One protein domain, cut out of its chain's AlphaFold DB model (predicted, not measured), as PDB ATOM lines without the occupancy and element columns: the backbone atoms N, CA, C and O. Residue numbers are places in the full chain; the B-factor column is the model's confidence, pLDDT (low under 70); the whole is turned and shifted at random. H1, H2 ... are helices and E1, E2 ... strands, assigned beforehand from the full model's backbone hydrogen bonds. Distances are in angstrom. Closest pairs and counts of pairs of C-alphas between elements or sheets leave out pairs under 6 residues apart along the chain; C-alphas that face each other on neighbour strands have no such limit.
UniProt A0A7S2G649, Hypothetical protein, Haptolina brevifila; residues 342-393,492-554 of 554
ATOM      1  N   ASN A 342     183.657 170.611 165.049       45.53
ATOM      2  CA  ASN A 342     184.696 171.629 165.280       45.53
ATOM      3  C   ASN A 342     184.265 173.109 165.100       45.53
ATOM      4  O   ASN A 342     185.058 173.930 164.647       45.53
ATOM      5  N   GLY A 343     183.032 173.460 165.489       49.16
ATOM      6  CA  GLY A 343     182.609 174.842 165.735       49.16
ATOM      7  C   GLY A 343     182.287 175.731 164.527       49.16
ATOM      8  O   GLY A 343     182.335 176.948 164.697       49.16
ATOM      9  N   THR A 344     181.994 175.199 163.330       50.31
ATOM     10  CA  THR A 344     181.832 176.061 162.132       50.31
ATOM     11  C   THR A 344     180.585 175.859 161.266       50.31
ATOM     12  O   THR A 344     180.360 176.686 160.385       50.31
ATOM     13  N   ALA A 345     179.751 174.839 161.487       68.81
ATOM     14  CA  ALA A 345     178.601 174.574 160.614       68.81
ATOM     15  C   ALA A 345     177.361 174.158 161.410       68.81
ATOM     16  O   ALA A 345     177.309 173.039 161.915       68.81
ATOM     17  N   GLY A 346     176.378 175.058 161.517       86.06
ATOM     18  CA  GLY A 346     175.150 174.836 162.281       86.06
ATOM     19  C   GLY A 346     174.405 173.547 161.906       86.06
ATOM     20  O   GLY A 346     174.541 173.021 160.795       86.06
ATOM     21  N   ALA A 347     173.623 173.037 162.853       91.31
ATOM     22  CA  ALA A 347     172.823 171.828 162.724       91.31
ATOM     23  C   ALA A 347     171.374 172.093 163.149       91.31
ATOM     24  O   ALA A 347     171.119 172.782 164.136       91.31
ATOM     25  N   ALA A 348     170.422 171.524 162.417       93.94
ATOM     26  CA  ALA A 348     169.016 171.534 162.777       93.94
ATOM     27  C   ALA A 348     168.393 170.168 162.522       93.94
ATOM     28  O   ALA A 348     168.693 169.507 161.530       93.94
ATOM     29  N   ARG A 349     167.490 169.754 163.403       94.31
ATOM     30  CA  ARG A 349     166.698 168.541 163.236       94.31
ATOM     31  C   ARG A 349     165.261 168.816 163.616       94.31
ATOM     32  O   ARG A 349     165.010 169.481 164.613       94.31
ATOM     33  N   THR A 350     164.323 168.286 162.848       94.31
ATOM     34  CA  THR A 350     162.920 168.237 163.261       94.31
ATOM     35  C   THR A 350     162.351 166.859 162.980       94.31
ATOM     36  O   THR A 350     162.502 166.337 161.874       94.31
ATOM     37  N   ASP A 351     161.696 166.293 163.986       93.62
ATOM     38  CA  ASP A 351     160.988 165.022 163.885       93.62
ATOM     39  C   ASP A 351     159.490 165.313 163.820       93.62
ATOM     40  O   ASP A 351     158.979 166.086 164.631       93.62
ATOM     41  N   TYR A 352     158.798 164.710 162.858       91.50
ATOM     42  CA  TYR A 352     157.401 164.966 162.535       91.50
ATOM     43  C   TYR A 352     156.561 163.694 162.553       91.50
ATOM     44  O   TYR A 352     156.968 162.643 162.052       91.50
ATOM     45  N   ASN A 353     155.332 163.842 163.036       89.62
ATOM     46  CA  ASN A 353     154.186 163.035 162.659       89.62
ATOM     47  C   ASN A 353     153.442 163.761 161.530       89.62
ATOM     48  O   ASN A 353     153.082 164.935 161.657       89.62
ATOM     49  N   ILE A 354     153.235 163.072 160.416       87.75
ATOM     50  CA  ILE A 354     152.617 163.638 159.222       87.75
ATOM     51  C   ILE A 354     151.244 163.007 159.045       87.75
ATOM     52  O   ILE A 354     151.113 161.800 158.816       87.75
ATOM     53  N   LYS A 355     150.225 163.860 159.101       82.31
ATOM     54  CA  LYS A 355     148.852 163.494 158.766       82.31
ATOM     55  C   LYS A 355     148.701 163.483 157.254       82.31
ATOM     56  O   LYS A 355     149.052 164.450 156.580       82.31
ATOM     57  N   LEU A 356     148.178 162.382 156.729       79.38
ATOM     58  CA  LEU A 356     147.944 162.232 155.301       79.38
ATOM     59  C   LEU A 356     146.549 162.734 154.930       79.38
ATOM     60  O   LEU A 356     145.566 162.503 155.635       79.38
ATOM     61  N   THR A 357     146.475 163.427 153.802       73.06
ATOM     62  CA  THR A 357     145.241 163.973 153.233       73.06
ATOM     63  C   THR A 357     145.035 163.432 151.813       73.06
ATOM     64  O   THR A 357     145.883 162.723 151.261       73.06
ATOM     65  N   GLY A 358     143.876 163.717 151.212       73.88
ATOM     66  CA  GLY A 358     143.566 163.291 149.845       73.88
ATOM     67  C   GLY A 358     143.494 161.767 149.692       73.88
ATOM     68  O   GLY A 358     142.885 161.085 150.514       73.88
ATOM     69  N   VAL A 359     144.115 161.226 148.636       68.62
ATOM     70  CA  VAL A 359     144.048 159.789 148.294       68.62
ATOM     71  C   VAL A 359     144.664 158.873 149.360       68.62
ATOM     72  O   VAL A 359     144.295 157.709 149.457       68.62
ATOM     73  N   PHE A 360     145.558 159.402 150.197       74.50
ATOM     74  CA  PHE A 360     146.188 158.653 151.286       74.50
ATOM     75  C   PHE A 360     145.482 158.819 152.630       74.50
ATOM     76  O   PHE A 360     145.926 158.242 153.615       74.50
ATOM     77  N   HIS A 361     144.373 159.562 152.695       77.94
ATOM     78  CA  HIS A 361     143.585 159.676 153.923       77.94
ATOM     79  C   HIS A 361     143.166 158.323 154.545       77.94
ATOM     80  O   HIS A 361     143.129 158.236 155.770       77.94
ATOM     81  N   PRO A 362     142.893 157.244 153.773       80.38
ATOM     82  CA  PRO A 362     142.582 155.937 154.356       80.38
ATOM     83  C   PRO A 362     143.775 155.225 155.012       80.38
ATOM     84  O   PRO A 362     143.589 154.167 155.616       80.38
ATOM     85  N   PHE A 363     144.992 155.747 154.850       83.00
ATOM     86  CA  PHE A 363     146.218 155.144 155.357       83.00
ATOM     87  C   PHE A 363     146.606 155.767 156.707       83.00
ATOM     88  O   PHE A 363     146.274 156.924 156.972       83.00
ATOM     89  N   PRO A 364     147.346 155.041 157.565       86.12
ATOM     90  CA  PRO A 364     147.840 155.590 158.822       86.12
ATOM     91  C   PRO A 364     148.787 156.777 158.597       86.12
ATOM     92  O   PRO A 364     149.385 156.918 157.530       86.12
ATOM     93  N   ASN A 365     148.988 157.599 159.626       88.19
ATOM     94  CA  ASN A 365     150.003 158.652 159.585       88.19
ATOM     95  C   ASN A 365     151.408 158.067 159.376       88.19
ATOM     96  O   ASN A 365     151.709 156.955 159.815       88.19
ATOM     97  N   ILE A 366     152.280 158.859 158.756       90.50
ATOM     98  CA  ILE A 366     153.702 158.537 158.574       90.50
ATOM     99  C   ILE A 366     154.553 159.409 159.495       90.50
ATOM    100  O   ILE A 366     154.069 160.383 160.077       90.50
ATOM    101  N   THR A 367     155.838 159.087 159.614       92.81
ATOM    102  CA  THR A 367     156.795 159.951 160.313       92.81
ATOM    103  C   THR A 367     157.910 160.403 159.388       92.81
ATOM    104  O   THR A 367     158.252 159.714 158.423       92.81
ATOM    105  N   ALA A 368     158.472 161.570 159.687       92.88
ATOM    106  CA  ALA A 368     159.638 162.102 158.999       92.88
ATOM    107  C   ALA A 368     160.626 162.684 160.005       92.88
ATOM    108  O   ALA A 368     160.245 163.438 160.892       92.88
ATOM    109  N   GLN A 369     161.904 162.373 159.839       95.00
ATOM    110  CA  GLN A 369     163.003 163.051 160.512       95.00
ATOM    111  C   GLN A 369     163.782 163.834 159.460       95.00
ATOM    112  O   GLN A 369     164.388 163.244 158.561       95.00
ATOM    113  N   ILE A 370     163.792 165.156 159.591       94.06
ATOM    114  CA  ILE A 370     164.555 166.051 158.723       94.06
ATOM    115  C   ILE A 370     165.771 166.531 159.503       94.06
ATOM    116  O   ILE A 370     165.619 167.218 160.509       94.06
ATOM    117  N   LEU A 371     166.965 166.156 159.055       94.19
ATOM    118  CA  LEU A 371     168.243 166.607 159.601       94.19
ATOM    119  C   LEU A 371     168.931 167.490 158.565       94.19
ATOM    120  O   LEU A 371     169.067 167.084 157.417       94.19
ATOM    121  N   GLN A 372     169.410 168.654 158.970       91.81
ATOM    122  CA  GLN A 372     170.264 169.511 158.163       91.81
ATOM    123  C   GLN A 372     171.536 169.806 158.952       91.81
ATOM    124  O   GLN A 372     171.471 170.241 160.101       91.81
ATOM    125  N   THR A 373     172.689 169.566 158.343       88.06
ATOM    126  CA  THR A 373     173.988 169.928 158.919       88.06
ATOM    127  C   THR A 373     174.875 170.448 157.814       88.06
ATOM    128  O   THR A 373     174.956 169.817 156.758       88.06
ATOM    129  N   ASP A 374     175.587 171.542 158.071       82.12
ATOM    130  CA  ASP A 374     176.421 172.161 157.041       82.12
ATOM    131  C   ASP A 374     175.571 172.457 155.789       82.12
ATOM    132  O   ASP A 374     174.523 173.088 155.916       82.12
ATOM    133  N   TRP A 375     175.968 171.986 154.608       81.25
ATOM    134  CA  TRP A 375     175.236 172.171 153.352       81.25
ATOM    135  C   TRP A 375     174.403 170.956 152.920       81.25
ATOM    136  O   TRP A 375     173.897 170.928 151.799       81.25
ATOM    137  N   GLU A 376     174.274 169.942 153.775       88.62
ATOM    138  CA  GLU A 376     173.558 168.702 153.473       88.62
ATOM    139  C   GLU A 376     172.269 168.590 154.291       88.62
ATOM    140  O   GLU A 376     172.187 169.021 155.445       88.62
ATOM    141  N   MET A 377     171.253 167.981 153.683       92.00
ATOM    142  CA  MET A 377     169.972 167.689 154.307       92.00
ATOM    143  C   MET A 377     169.578 166.231 154.065       92.00
ATOM    144  O   MET A 377     169.709 165.712 152.959       92.00
ATOM    145  N   TRP A 378     169.047 165.584 155.095       93.94
ATOM    146  CA  TRP A 378     168.522 164.226 155.060       93.94
ATOM    147  C   TRP A 378     167.069 164.228 155.496       93.94
ATOM    148  O   TRP A 378     166.752 164.669 156.600       93.94
ATOM    149  N   ILE A 379     166.199 163.688 154.652       93.81
ATOM    150  CA  ILE A 379     164.782 163.485 154.947       93.81
ATOM    151  C   ILE A 379     164.576 161.980 155.088       93.81
ATOM    152  O   ILE A 379     164.641 161.239 154.108       93.81
ATOM    153  N   GLN A 380     164.387 161.525 156.320       95.38
ATOM    154  CA  GLN A 380     164.197 160.121 156.664       95.38
ATOM    155  C   GLN A 380     162.721 159.880 156.955       95.38
ATOM    156  O   GLN A 380     162.236 160.251 158.022       95.38
ATOM    157  N   ASN A 381     162.016 159.254 156.023       93.31
ATOM    158  CA  ASN A 381     160.600 158.948 156.163       93.31
ATOM    159  C   ASN A 381     160.405 157.495 156.598       93.31
ATOM    160  O   ASN A 381     161.125 156.598 156.151       93.31
ATOM    161  N   HIS A 382     159.386 157.263 157.416       93.81
ATOM    162  CA  HIS A 382     158.838 155.938 157.669       93.81
ATOM    163  C   HIS A 382     157.439 155.851 157.053       93.81
ATOM    164  O   HIS A 382     156.452 156.314 157.627       93.81
ATOM    165  N   LEU A 383     157.373 155.282 155.852       89.62
ATOM    166  CA  LEU A 383     156.163 155.116 155.052       89.62
ATOM    167  C   LEU A 383     155.536 153.753 155.360       89.62
ATOM    168  O   LEU A 383     155.626 152.819 154.559       89.62
ATOM    169  N   TRP A 384     154.951 153.637 156.554       89.75
ATOM    170  CA  TRP A 384     154.302 152.436 157.105       89.75
ATOM    171  C   TRP A 384     155.222 151.214 157.248       89.75
ATOM    172  O   TRP A 384     155.563 150.806 158.347       89.75
ATOM    173  N   VAL A 385     155.618 150.609 156.134       89.12
ATOM    174  CA  VAL A 385     156.434 149.386 156.055       89.12
ATOM    175  C   VAL A 385     157.726 149.597 155.256       89.12
ATOM    176  O   VAL A 385     158.559 148.690 155.109       89.12
ATOM    177  N   VAL A 386     157.906 150.809 154.725       92.06
ATOM    178  CA  VAL A 386     159.049 151.218 153.916       92.06
ATOM    179  C   VAL A 386     159.742 152.395 154.583       92.06
ATOM    180  O   VAL A 386     159.186 153.483 154.695       92.06
ATOM    181  N   ASP A 387     160.992 152.190 154.989       95.38
ATOM    182  CA  ASP A 387     161.877 153.301 155.315       95.38
ATOM    183  C   ASP A 387     162.453 153.894 154.026       95.38
ATOM    184  O   ASP A 387     162.941 153.164 153.153       95.38
ATOM    185  N   GLN A 388     162.430 155.220 153.942       94.31
ATOM    186  CA  GLN A 388     163.005 155.999 152.853       94.31
ATOM    187  C   GLN A 388     163.997 157.014 153.421       94.31
ATOM    188  O   GLN A 388     163.705 157.681 154.410       94.31
ATOM    189  N   CYS A 389     165.150 157.175 152.772       95.56
ATOM    190  CA  CYS A 389     166.005 158.337 152.976       95.56
ATOM    191  C   CYS A 389     166.206 159.109 151.670       95.56
ATOM    192  O   CYS A 389     166.543 158.538 150.633       95.56
ATOM    193  N   ILE A 390     166.031 160.425 151.743       92.88
ATOM    194  CA  ILE A 390     166.352 161.367 150.677       92.88
ATOM    195  C   ILE A 390     167.524 162.214 151.155       92.88
ATOM    196  O   ILE A 390     167.408 162.918 152.159       92.88
ATOM    197  N   CYS A 391     168.636 162.153 150.436       92.44
ATOM    198  CA  CYS A 391     169.759 163.055 150.628       92.44
ATOM    199  C   CYS A 391     169.578 164.236 149.676       92.44
ATOM    200  O   CYS A 391     169.337 164.054 148.484       92.44
ATOM    201  N   ALA A 392     169.677 165.451 150.188       88.25
ATOM    202  CA  ALA A 392     169.452 166.666 149.429       88.25
ATOM    203  C   ALA A 392     170.543 167.693 149.725       88.25
ATOM    204  O   ALA A 392     171.089 167.762 150.824       88.25
ATOM    205  N   ASN A 393     170.813 168.531 148.730       85.88
ATOM    206  CA  ASN A 393     171.462 169.813 148.936       85.88
ATOM    207  C   ASN A 393     170.360 170.887 148.886       85.88
ATOM    208  O   ASN A 393     169.819 171.115 147.799       85.88
ATOM    209  N   SER A 492     175.342 162.521 161.759       90.19
ATOM    210  CA  SER A 492     175.315 162.729 160.309       90.19
ATOM    211  C   SER A 492     176.532 162.075 159.627       90.19
ATOM    212  O   SER A 492     177.658 162.202 160.121       90.19
ATOM    213  N   PRO A 493     176.352 161.400 158.473       93.62
ATOM    214  CA  PRO A 493     175.071 161.053 157.847       93.62
ATOM    215  C   PRO A 493     174.274 160.023 158.665       93.62
ATOM    216  O   PRO A 493     174.886 159.117 159.248       93.62
ATOM    217  N   PRO A 494     172.931 160.091 158.673       95.00
ATOM    218  CA  PRO A 494     172.105 159.129 159.394       95.00
ATOM    219  C   PRO A 494     172.294 157.695 158.891       95.00
ATOM    220  O   PRO A 494     172.442 157.458 157.689       95.00
ATOM    221  N   ALA A 495     172.216 156.713 159.793       95.94
ATOM    222  CA  ALA A 495     172.387 155.298 159.451       95.94
ATOM    223  C   ALA A 495     171.412 154.819 158.356       95.94
ATOM    224  O   ALA A 495     171.822 154.085 157.460       95.94
ATOM    225  N   LYS A 496     170.156 155.301 158.359       95.94
ATOM    226  CA  LYS A 496     169.156 154.985 157.321       95.94
ATOM    227  C   LYS A 496     169.568 155.451 155.917       95.94
ATOM    228  O   LYS A 496     169.081 154.912 154.932       95.94
ATOM    229  N   CYS A 497     170.452 156.430 155.796       96.75
ATOM    230  CA  CYS A 497     170.850 156.982 154.500       96.75
ATOM    231  C   CYS A 497     172.067 156.264 153.902       96.75
ATOM    232  O   CYS A 497     172.300 156.331 152.693       96.75
ATOM    233  N   LYS A 498     172.819 155.528 154.728       97.31
ATOM    234  CA  LYS A 498     173.960 154.705 154.306       97.31
ATOM    235  C   LYS A 498     173.485 153.462 153.554       97.31
ATOM    236  O   LYS A 498     172.327 153.048 153.663       97.31
ATOM    237  N   LYS A 499     174.383 152.849 152.785       96.44
ATOM    238  CA  LYS A 499     174.089 151.603 152.067       96.44
ATOM    239  C   LYS A 499     173.653 150.505 153.035       96.44
ATOM    240  O   LYS A 499     174.304 150.284 154.050       96.44
ATOM    241  N   GLY A 500     172.556 149.825 152.702       94.06
ATOM    242  CA  GLY A 500     171.939 148.819 153.571       94.06
ATOM    243  C   GLY A 500     171.086 149.390 154.712       94.06
ATOM    244  O   GLY A 500     170.612 148.613 155.531       94.06
ATOM    245  N   GLY A 501     170.897 150.715 154.773       95.88
ATOM    246  CA  GLY A 501     169.996 151.384 155.712       95.88
ATOM    247  C   GLY A 501     168.527 151.292 155.281       95.88
ATOM    248  O   GLY A 501     167.870 150.274 155.474       95.88
ATOM    249  N   ALA A 502     167.989 152.378 154.725       96.31
ATOM    250  CA  ALA A 502     166.622 152.448 154.212       96.31
ATOM    251  C   ALA A 502     166.449 151.598 152.944       96.31
ATOM    252  O   ALA A 502     167.362 151.510 152.120       96.31
ATOM    253  N   LYS A 503     165.245 151.031 152.760       95.50
ATOM    254  CA  LYS A 503     164.880 150.289 151.538       95.50
ATOM    255  C   LYS A 503     164.903 151.197 150.312       95.50
ATOM    256  O   LYS A 503     165.282 150.750 149.238       95.50
ATOM    257  N   VAL A 504     164.504 152.458 150.493       95.25
ATOM    258  CA  VAL A 504     164.482 153.464 149.429       95.25
ATOM    259  C   VAL A 504     165.509 154.541 149.730       95.25
ATOM    260  O   VAL A 504     165.450 155.175 150.785       95.25
ATOM    261  N   ARG A 505     166.441 154.776 148.804       95.00
ATOM    262  CA  ARG A 505     167.448 155.837 148.926       95.00
ATOM    263  C   ARG A 505     167.441 156.706 147.679       95.00
ATOM    264  O   ARG A 505     167.597 156.206 146.567       95.00
ATOM    265  N   ILE A 506     167.254 158.007 147.870       92.12
ATOM    266  CA  ILE A 506     167.181 158.992 146.788       92.12
ATOM    267  C   ILE A 506     168.323 159.987 146.961       92.12
ATOM    268  O   ILE A 506     168.464 160.607 148.012       92.12
ATOM    269  N   ASN A 507     169.136 160.127 145.917       92.38
ATOM    270  CA  ASN A 507     170.311 160.992 145.822       92.38
ATOM    271  C   ASN A 507     171.361 160.777 146.924       92.38
ATOM    272  O   ASN A 507     172.208 161.637 147.138       92.38
ATOM    273  N   CYS A 508     171.343 159.631 147.605       94.44
ATOM    274  CA  CYS A 508     172.345 159.262 148.599       94.44
ATOM    275  C   CYS A 508     173.481 158.458 147.955       94.44
ATOM    276  O   CYS A 508     173.239 157.573 147.132       94.44
ATOM    277  N   ASP A 509     174.729 158.723 148.336       95.50
ATOM    278  CA  ASP A 509     175.844 157.827 148.042       95.50
ATOM    279  C   ASP A 509     175.930 156.653 149.042       95.50
ATOM    280  O   ASP A 509     175.084 156.480 149.923       95.50
ATOM    281  N   ASP A 510     176.935 155.785 148.892       96.31
ATOM    282  CA  ASP A 510     177.076 154.589 149.734       96.31
ATOM    283  C   ASP A 510     177.350 154.947 151.210       96.31
ATOM    284  O   ASP A 510     176.966 154.192 152.107       96.31
ATOM    285  N   ASN A 511     177.928 156.125 151.467       96.69
ATOM    286  CA  ASN A 511     178.202 156.664 152.801       96.69
ATOM    287  C   ASN A 511     177.036 157.502 153.354       96.69
ATOM    288  O   ASN A 511     177.119 157.996 154.480       96.69
ATOM    289  N   GLY A 512     175.954 157.642 152.588       95.06
ATOM    290  CA  GLY A 512     174.770 158.406 152.950       95.06
ATOM    291  C   GLY A 512     174.897 159.909 152.739       95.06
ATOM    292  O   GLY A 512     174.045 160.628 153.239       95.06
ATOM    293  N   HIS A 513     175.910 160.397 152.026       94.06
ATOM    294  CA  HIS A 513     176.024 161.811 151.656       94.06
ATOM    295  C   HIS A 513     175.207 162.134 150.404       94.06
ATOM    296  O   HIS A 513     174.869 161.242 149.618       94.06
ATOM    297  N   PHE A 514     174.903 163.415 150.195       90.94
ATOM    298  CA  PHE A 514     174.258 163.868 148.968       90.94
ATOM    299  C   PHE A 514     175.152 163.618 147.747       90.94
ATOM    300  O   PHE A 514     176.314 164.024 147.690       90.94
ATOM    301  N   SER A 515     174.580 162.994 146.720       89.38
ATOM    302  CA  SER A 515     175.206 162.797 145.421       89.38
ATOM    303  C   SER A 515     174.591 163.751 144.393       89.38
ATOM    304  O   SER A 515     173.391 163.676 144.138       89.38
ATOM    305  N   PRO A 516     175.393 164.605 143.726       80.50
ATOM    306  CA  PRO A 516     174.888 165.481 142.667       80.50
ATOM    307  C   PRO A 516     174.508 164.710 141.395       80.50
ATOM    308  O   PRO A 516     173.836 165.244 140.518       80.50
ATOM    309  N   LYS A 517     174.953 163.454 141.267       82.00
ATOM    310  CA  LYS A 517     174.468 162.541 140.234       82.00
ATOM    311  C   LYS A 517     173.237 161.846 140.785       82.00
ATOM    312  O   LYS A 517     173.323 161.235 141.848       82.00
ATOM    313  N   ALA A 518     172.135 161.918 140.045       79.38
ATOM    314  CA  ALA A 518     170.896 161.269 140.427       79.38
ATOM    315  C   ALA A 518     171.152 159.780 140.722       79.38
ATOM    316  O   ALA A 518     171.646 159.040 139.866       79.38
ATOM    317  N   LYS A 519     170.875 159.374 141.961       87.69
ATOM    318  CA  LYS A 519     171.032 158.002 142.453       87.69
ATOM    319  C   LYS A 519     169.711 157.575 143.058       87.69
ATOM    320  O   LYS A 519     169.204 158.252 143.944       87.69
ATOM    321  N   PHE A 520     169.171 156.464 142.588       92.56
ATOM    322  CA  PHE A 520     167.890 155.963 143.056       92.56
ATOM    323  C   PHE A 520     168.018 154.480 143.365       92.56
ATOM    324  O   PHE A 520     168.506 153.711 142.538       92.56
ATOM    325  N   GLU A 521     167.584 154.094 144.555       94.31
ATOM    326  CA  GLU A 521     167.531 152.713 145.014       94.31
ATOM    327  C   GLU A 521     166.155 152.465 145.622       94.31
ATOM    328  O   GLU A 521     165.666 153.306 146.381       94.31
ATOM    329  N   GLY A 522     165.533 151.331 145.297       92.12
ATOM    330  CA  GLY A 522     164.269 150.915 145.901       92.12
ATOM    331  C   GLY A 522     163.025 151.673 145.427       92.12
ATOM    332  O   GLY A 522     162.024 151.690 146.143       92.12
ATOM    333  N   LEU A 523     163.044 152.338 144.265       90.19
ATOM    334  CA  LEU A 523     161.865 153.078 143.782       90.19
ATOM    335  C   LEU A 523     160.649 152.173 143.542       90.19
ATOM    336  O   LEU A 523     159.518 152.620 143.731       90.19
ATOM    337  N   GLU A 524     160.870 150.897 143.236       92.50
ATOM    338  CA  GLU A 524     159.828 149.887 143.070       92.50
ATOM    339  C   GLU A 524     158.935 149.739 144.317       92.50
ATOM    340  O   GLU A 524     157.730 149.517 144.199       92.50
ATOM    341  N   TYR A 525     159.473 149.981 145.520       90.56
ATOM    342  CA  TYR A 525     158.681 149.986 146.754       90.56
ATOM    343  C   TYR A 525     157.722 151.184 146.826       90.56
ATOM    344  O   TYR A 525     156.607 151.049 147.327       90.56
ATOM    345  N   ILE A 526     158.134 152.355 146.325       86.31
ATOM    346  CA  ILE A 526     157.282 153.553 146.281       86.31
ATOM    347  C   ILE A 526     156.173 153.371 145.243       86.31
ATOM    348  O   ILE A 526     155.014 153.681 145.520       86.31
ATOM    349  N   GLU A 527     156.501 152.816 144.077       86.38
ATOM    350  CA  GLU A 527     155.529 152.512 143.022       86.38
ATOM    351  C   GLU A 527     154.489 151.477 143.473       86.38
ATOM    352  O   GLU A 527     153.293 151.622 143.182       86.38
ATOM    353  N   ALA A 528     154.915 150.465 144.233       88.44
ATOM    354  CA  ALA A 528     154.020 149.475 144.818       88.44
ATOM    355  C   ALA A 528     153.073 150.102 145.853       88.44
ATOM    356  O   ALA A 528     151.856 149.943 145.742       88.44
ATOM    357  N   LEU A 529     153.601 150.885 146.803       84.50
ATOM    358  CA  LEU A 529     152.782 151.617 147.780       84.50
ATOM    359  C   LEU A 529     151.769 152.545 147.097       84.50
ATOM    360  O   LEU A 529     150.601 152.591 147.486       84.50
ATOM    361  N   HIS A 530     152.194 153.242 146.045       81.31
ATOM    362  CA  HIS A 530     151.326 154.100 145.249       81.31
ATOM    363  C   HIS A 530     150.197 153.307 144.570       81.31
ATOM    364  O   HIS A 530     149.026 153.683 144.651       81.31
ATOM    365  N   SER A 531     150.523 152.170 143.957       85.06
ATOM    366  CA  SER A 531     149.537 151.299 143.310       85.06
ATOM    367  C   SER A 531     148.511 150.736 144.297       85.06
ATOM    368  O   SER A 531     147.342 150.587 143.941       85.06
ATOM    369  N   LEU A 532     148.927 150.433 145.531       84.31
ATOM    370  CA  LEU A 532     148.023 150.004 146.601       84.31
ATOM    371  C   LEU A 532     147.091 151.134 147.036       84.31
ATOM    372  O   LEU A 532     145.890 150.910 147.182       84.31
ATOM    373  N   ALA A 533     147.612 152.353 147.173       79.75
ATOM    374  CA  ALA A 533     146.805 153.512 147.541       79.75
ATOM    375  C   ALA A 533     145.708 153.820 146.522       79.75
ATOM    376  O   ALA A 533     144.564 154.026 146.914       79.75
ATOM    377  N   LEU A 534     146.013 153.750 145.224       82.06
ATOM    378  CA  LEU A 534     145.013 153.952 144.169       82.06
ATOM    379  C   LEU A 534     143.910 152.882 144.145       82.06
ATOM    380  O   LEU A 534     142.807 153.152 143.674       82.06
ATOM    381  N   LYS A 535     144.203 151.664 144.612       84.69
ATOM    382  CA  LYS A 535     143.249 150.543 144.634       84.69
ATOM    383  C   LYS A 535     142.431 150.481 145.921       84.69
ATOM    384  O   LYS A 535     141.418 149.782 145.956       84.69
ATOM    385  N   SER A 536     142.865 151.166 146.977       80.88
ATOM    386  CA  SER A 536     142.164 151.118 148.250       80.88
ATOM    387  C   SER A 536     140.873 151.930 148.199       80.88
ATOM    388  O   SER A 536     140.852 153.088 147.793       80.88
ATOM    389  N   THR A 537     139.784 151.315 148.650       78.50
ATOM    390  CA  THR A 537     138.461 151.949 148.771       78.50
ATOM    391  C   THR A 537     138.019 152.098 150.228       78.50
ATOM    392  O   THR A 537     136.904 152.543 150.493       78.50
ATOM    393  N   GLY A 538     138.886 151.749 151.184       80.44
ATOM    394  CA  GLY A 538     138.589 151.780 152.615       80.44
ATOM    395  C   GLY A 538     139.843 151.908 153.486       80.44
ATOM    396  O   GLY A 538     140.950 152.015 152.955       80.44
ATOM    397  N   PRO A 539     139.681 151.927 154.822       81.56
ATOM    398  CA  PRO A 539     140.799 152.027 155.756       81.56
ATOM    399  C   PRO A 539     141.816 150.905 155.536       81.56
ATOM    400  O   PRO A 539     141.438 149.738 155.411       81.56
ATOM    401  N   VAL A 540     143.098 151.257 155.509       82.50
ATOM    402  CA  VAL A 540     144.200 150.311 155.306       82.50
ATOM    403  C   VAL A 540     145.030 150.239 156.580       82.50
ATOM    404  O   VAL A 540     145.431 151.269 157.113       82.50
ATOM    405  N   THR A 541     145.310 149.034 157.079       84.31
ATOM    406  CA  THR A 541     146.222 148.860 158.222       84.31
ATOM    407  C   THR A 541     147.664 148.639 157.765       84.31
ATOM    408  O   THR A 541     147.928 148.272 156.617       84.31
ATOM    409  N   ALA A 542     148.621 148.831 158.675       79.75
ATOM    410  CA  ALA A 542     150.029 148.555 158.395       79.75
ATOM    411  C   ALA A 542     150.272 147.068 158.067       79.75
ATOM    412  O   ALA A 542     151.081 146.755 157.197       79.75
ATOM    413  N   GLU A 543     149.537 146.149 158.700       83.62
ATOM    414  CA  GLU A 543     149.628 144.708 158.432       83.62
ATOM    415  C   GLU A 543     149.114 144.359 157.032       83.62
ATOM    416  O   GLU A 543     149.734 143.562 156.324       83.62
ATOM    417  N   MET A 544     148.012 144.992 156.605       83.81
ATOM    418  CA  MET A 544     147.498 144.850 155.241       83.81
ATOM    419  C   MET A 544     148.536 145.329 154.225       83.81
ATOM    420  O   MET A 544     148.810 144.618 153.258       83.81
ATOM    421  N   LEU A 545     149.170 146.480 154.483       84.56
ATOM    422  CA  LEU A 545     150.234 147.011 153.629       84.56
ATOM    423  C   LEU A 545     151.438 146.084 153.564       84.56
ATOM    424  O   LEU A 545     151.950 145.843 152.477       84.56
ATOM    425  N   GLN A 546     151.868 145.536 154.699       85.69
ATOM    426  CA  GLN A 546     152.989 144.602 154.747       85.69
ATOM    427  C   GLN A 546     152.714 143.365 153.885       85.69
ATOM    428  O   GLN A 546     153.576 142.964 153.104       85.69
ATOM    429  N   SER A 547     151.522 142.773 154.013       86.88
ATOM    430  CA  SER A 547     151.139 141.574 153.262       86.88
ATOM    431  C   SER A 547     151.029 141.852 151.765       86.88
ATOM    432  O   SER A 547     151.583 141.108 150.961       86.88
ATOM    433  N   GLN A 548     150.338 142.929 151.388       87.25
ATOM    434  CA  GLN A 548     150.123 143.282 149.985       87.25
ATOM    435  C   GLN A 548     151.419 143.717 149.299       87.25
ATOM    436  O   GLN A 548     151.666 143.350 148.154       87.25
ATOM    437  N   LEU A 549     152.280 144.459 150.002       86.44
ATOM    438  CA  LEU A 549     153.591 144.828 149.482       86.44
ATOM    439  C   LEU A 549     154.478 143.592 149.306       86.44
ATOM    440  O   LEU A 549     155.159 143.488 148.295       86.44
ATOM    441  N   ALA A 550     154.458 142.643 150.247       85.44
ATOM    442  CA  ALA A 550     155.206 141.394 150.102       85.44
ATOM    443  C   ALA A 550     154.739 140.579 148.885       85.44
ATOM    444  O   ALA A 550     155.580 140.053 148.168       85.44
ATOM    445  N   GLU A 551     153.429 140.521 148.624       86.38
ATOM    446  CA  GLU A 551     152.862 139.856 147.441       86.38
ATOM    447  C   GLU A 551     153.249 140.556 146.131       86.38
ATOM    448  O   GLU A 551     153.527 139.888 145.145       86.38
ATOM    449  N   MET A 552     153.303 141.891 146.111       84.94
ATOM    450  CA  MET A 552     153.710 142.650 144.922       84.94
ATOM    451  C   MET A 552     155.211 142.574 144.621       84.94
ATOM    452  O   MET A 552     155.610 142.800 143.479       84.94
ATOM    453  N   MET A 553     156.033 142.331 145.644       84.75
ATOM    454  CA  MET A 553     157.494 142.288 145.540       84.75
ATOM    455  C   MET A 553     158.054 140.868 145.352       84.75
ATOM    456  O   MET A 553     159.250 140.731 145.087       84.75
ATOM    457  N   ALA A 554     157.221 139.839 145.532       81.38
ATOM    458  CA  ALA A 554     157.530 138.434 145.259       81.38
ATOM    459  C   ALA A 554     157.261 138.099 143.786       81.38
ATOM    460  O   ALA A 554     158.064 137.320 143.222       81.38
TER     461      ALA A 554
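AT A GLANCE: This is residues 342 to 393 and 492 to 554 of the 554 residues of the protein "Hypothetical protein" of Haptolina brevifila (UniProt A0A7S2G649). A twisted sheet of five strands makes the body, and two helices meet at a steep angle at one end of it: H1 starts over one face of the sheet, and H2 packs on H1. The printed part has 115 residues, in the order E1 E2 E3 E4 E5 H1 H2, class mixed. The sheet runs E1 E2 E3 E4 E5 and is mixed, with E1 to E4 a meander, each strand the antiparallel neighbour of the one before. The whole is compact, radius of gyration of the C-alphas 15.5 A, yet elongated, spanning 52 by 28 by 19 A.

HOW THE PARTS SIT: E1, residues 347 to 354, and E2, 366 to 373, form a hairpin, with N 350 and O 370 2.9 A apart. E2 and E3, 376 to 383, form a hairpin, with N 369 and O 380 at 2.8 A. E3 and E4, 386 to 392, form another, with N 381 and O 388 at 2.8 A. E5, 504 to 506, is parallel to E4, with N 506 and O 389 at 2.9 A. H1, 523 to 535, is on the sheet at a height of 11.5 A, over E3 and E4, slantwise to the strands. H2, 542 to 553, touches H1, closest at C-alphas 549 and 528, 6.6 A, opposite ways at a steep tilt of 61 degrees. H2 is only just not on the sheet, with 4 pairs of C-alphas within 10 A. In H1 and H2 every O i to N i+4 pair is within hydrogen-bond range.

IN THESE COORDINATES: E1 begins at C-alpha 347 (172.823, 171.828, 162.724) and measures 22.1 A; E2 23.3 A, E3 22.1 A, E4 19.2 A, E5 6.7 A, H1 18.8 A. H2, 16.1 A, ends at C-alpha 553 (157.494, 142.288, 145.540).

THE WHOLE: The C-alphas farthest apart, Asn 342 and Thr 537, are 52.9 A apart. Residues 394 to 491 are not printed; C-alphas 393 and 492 are 13.9 A apart. The links E1 to E2 and E5 to H1 are long. Residues 342 to 345 and 359 have pLDDT under 70.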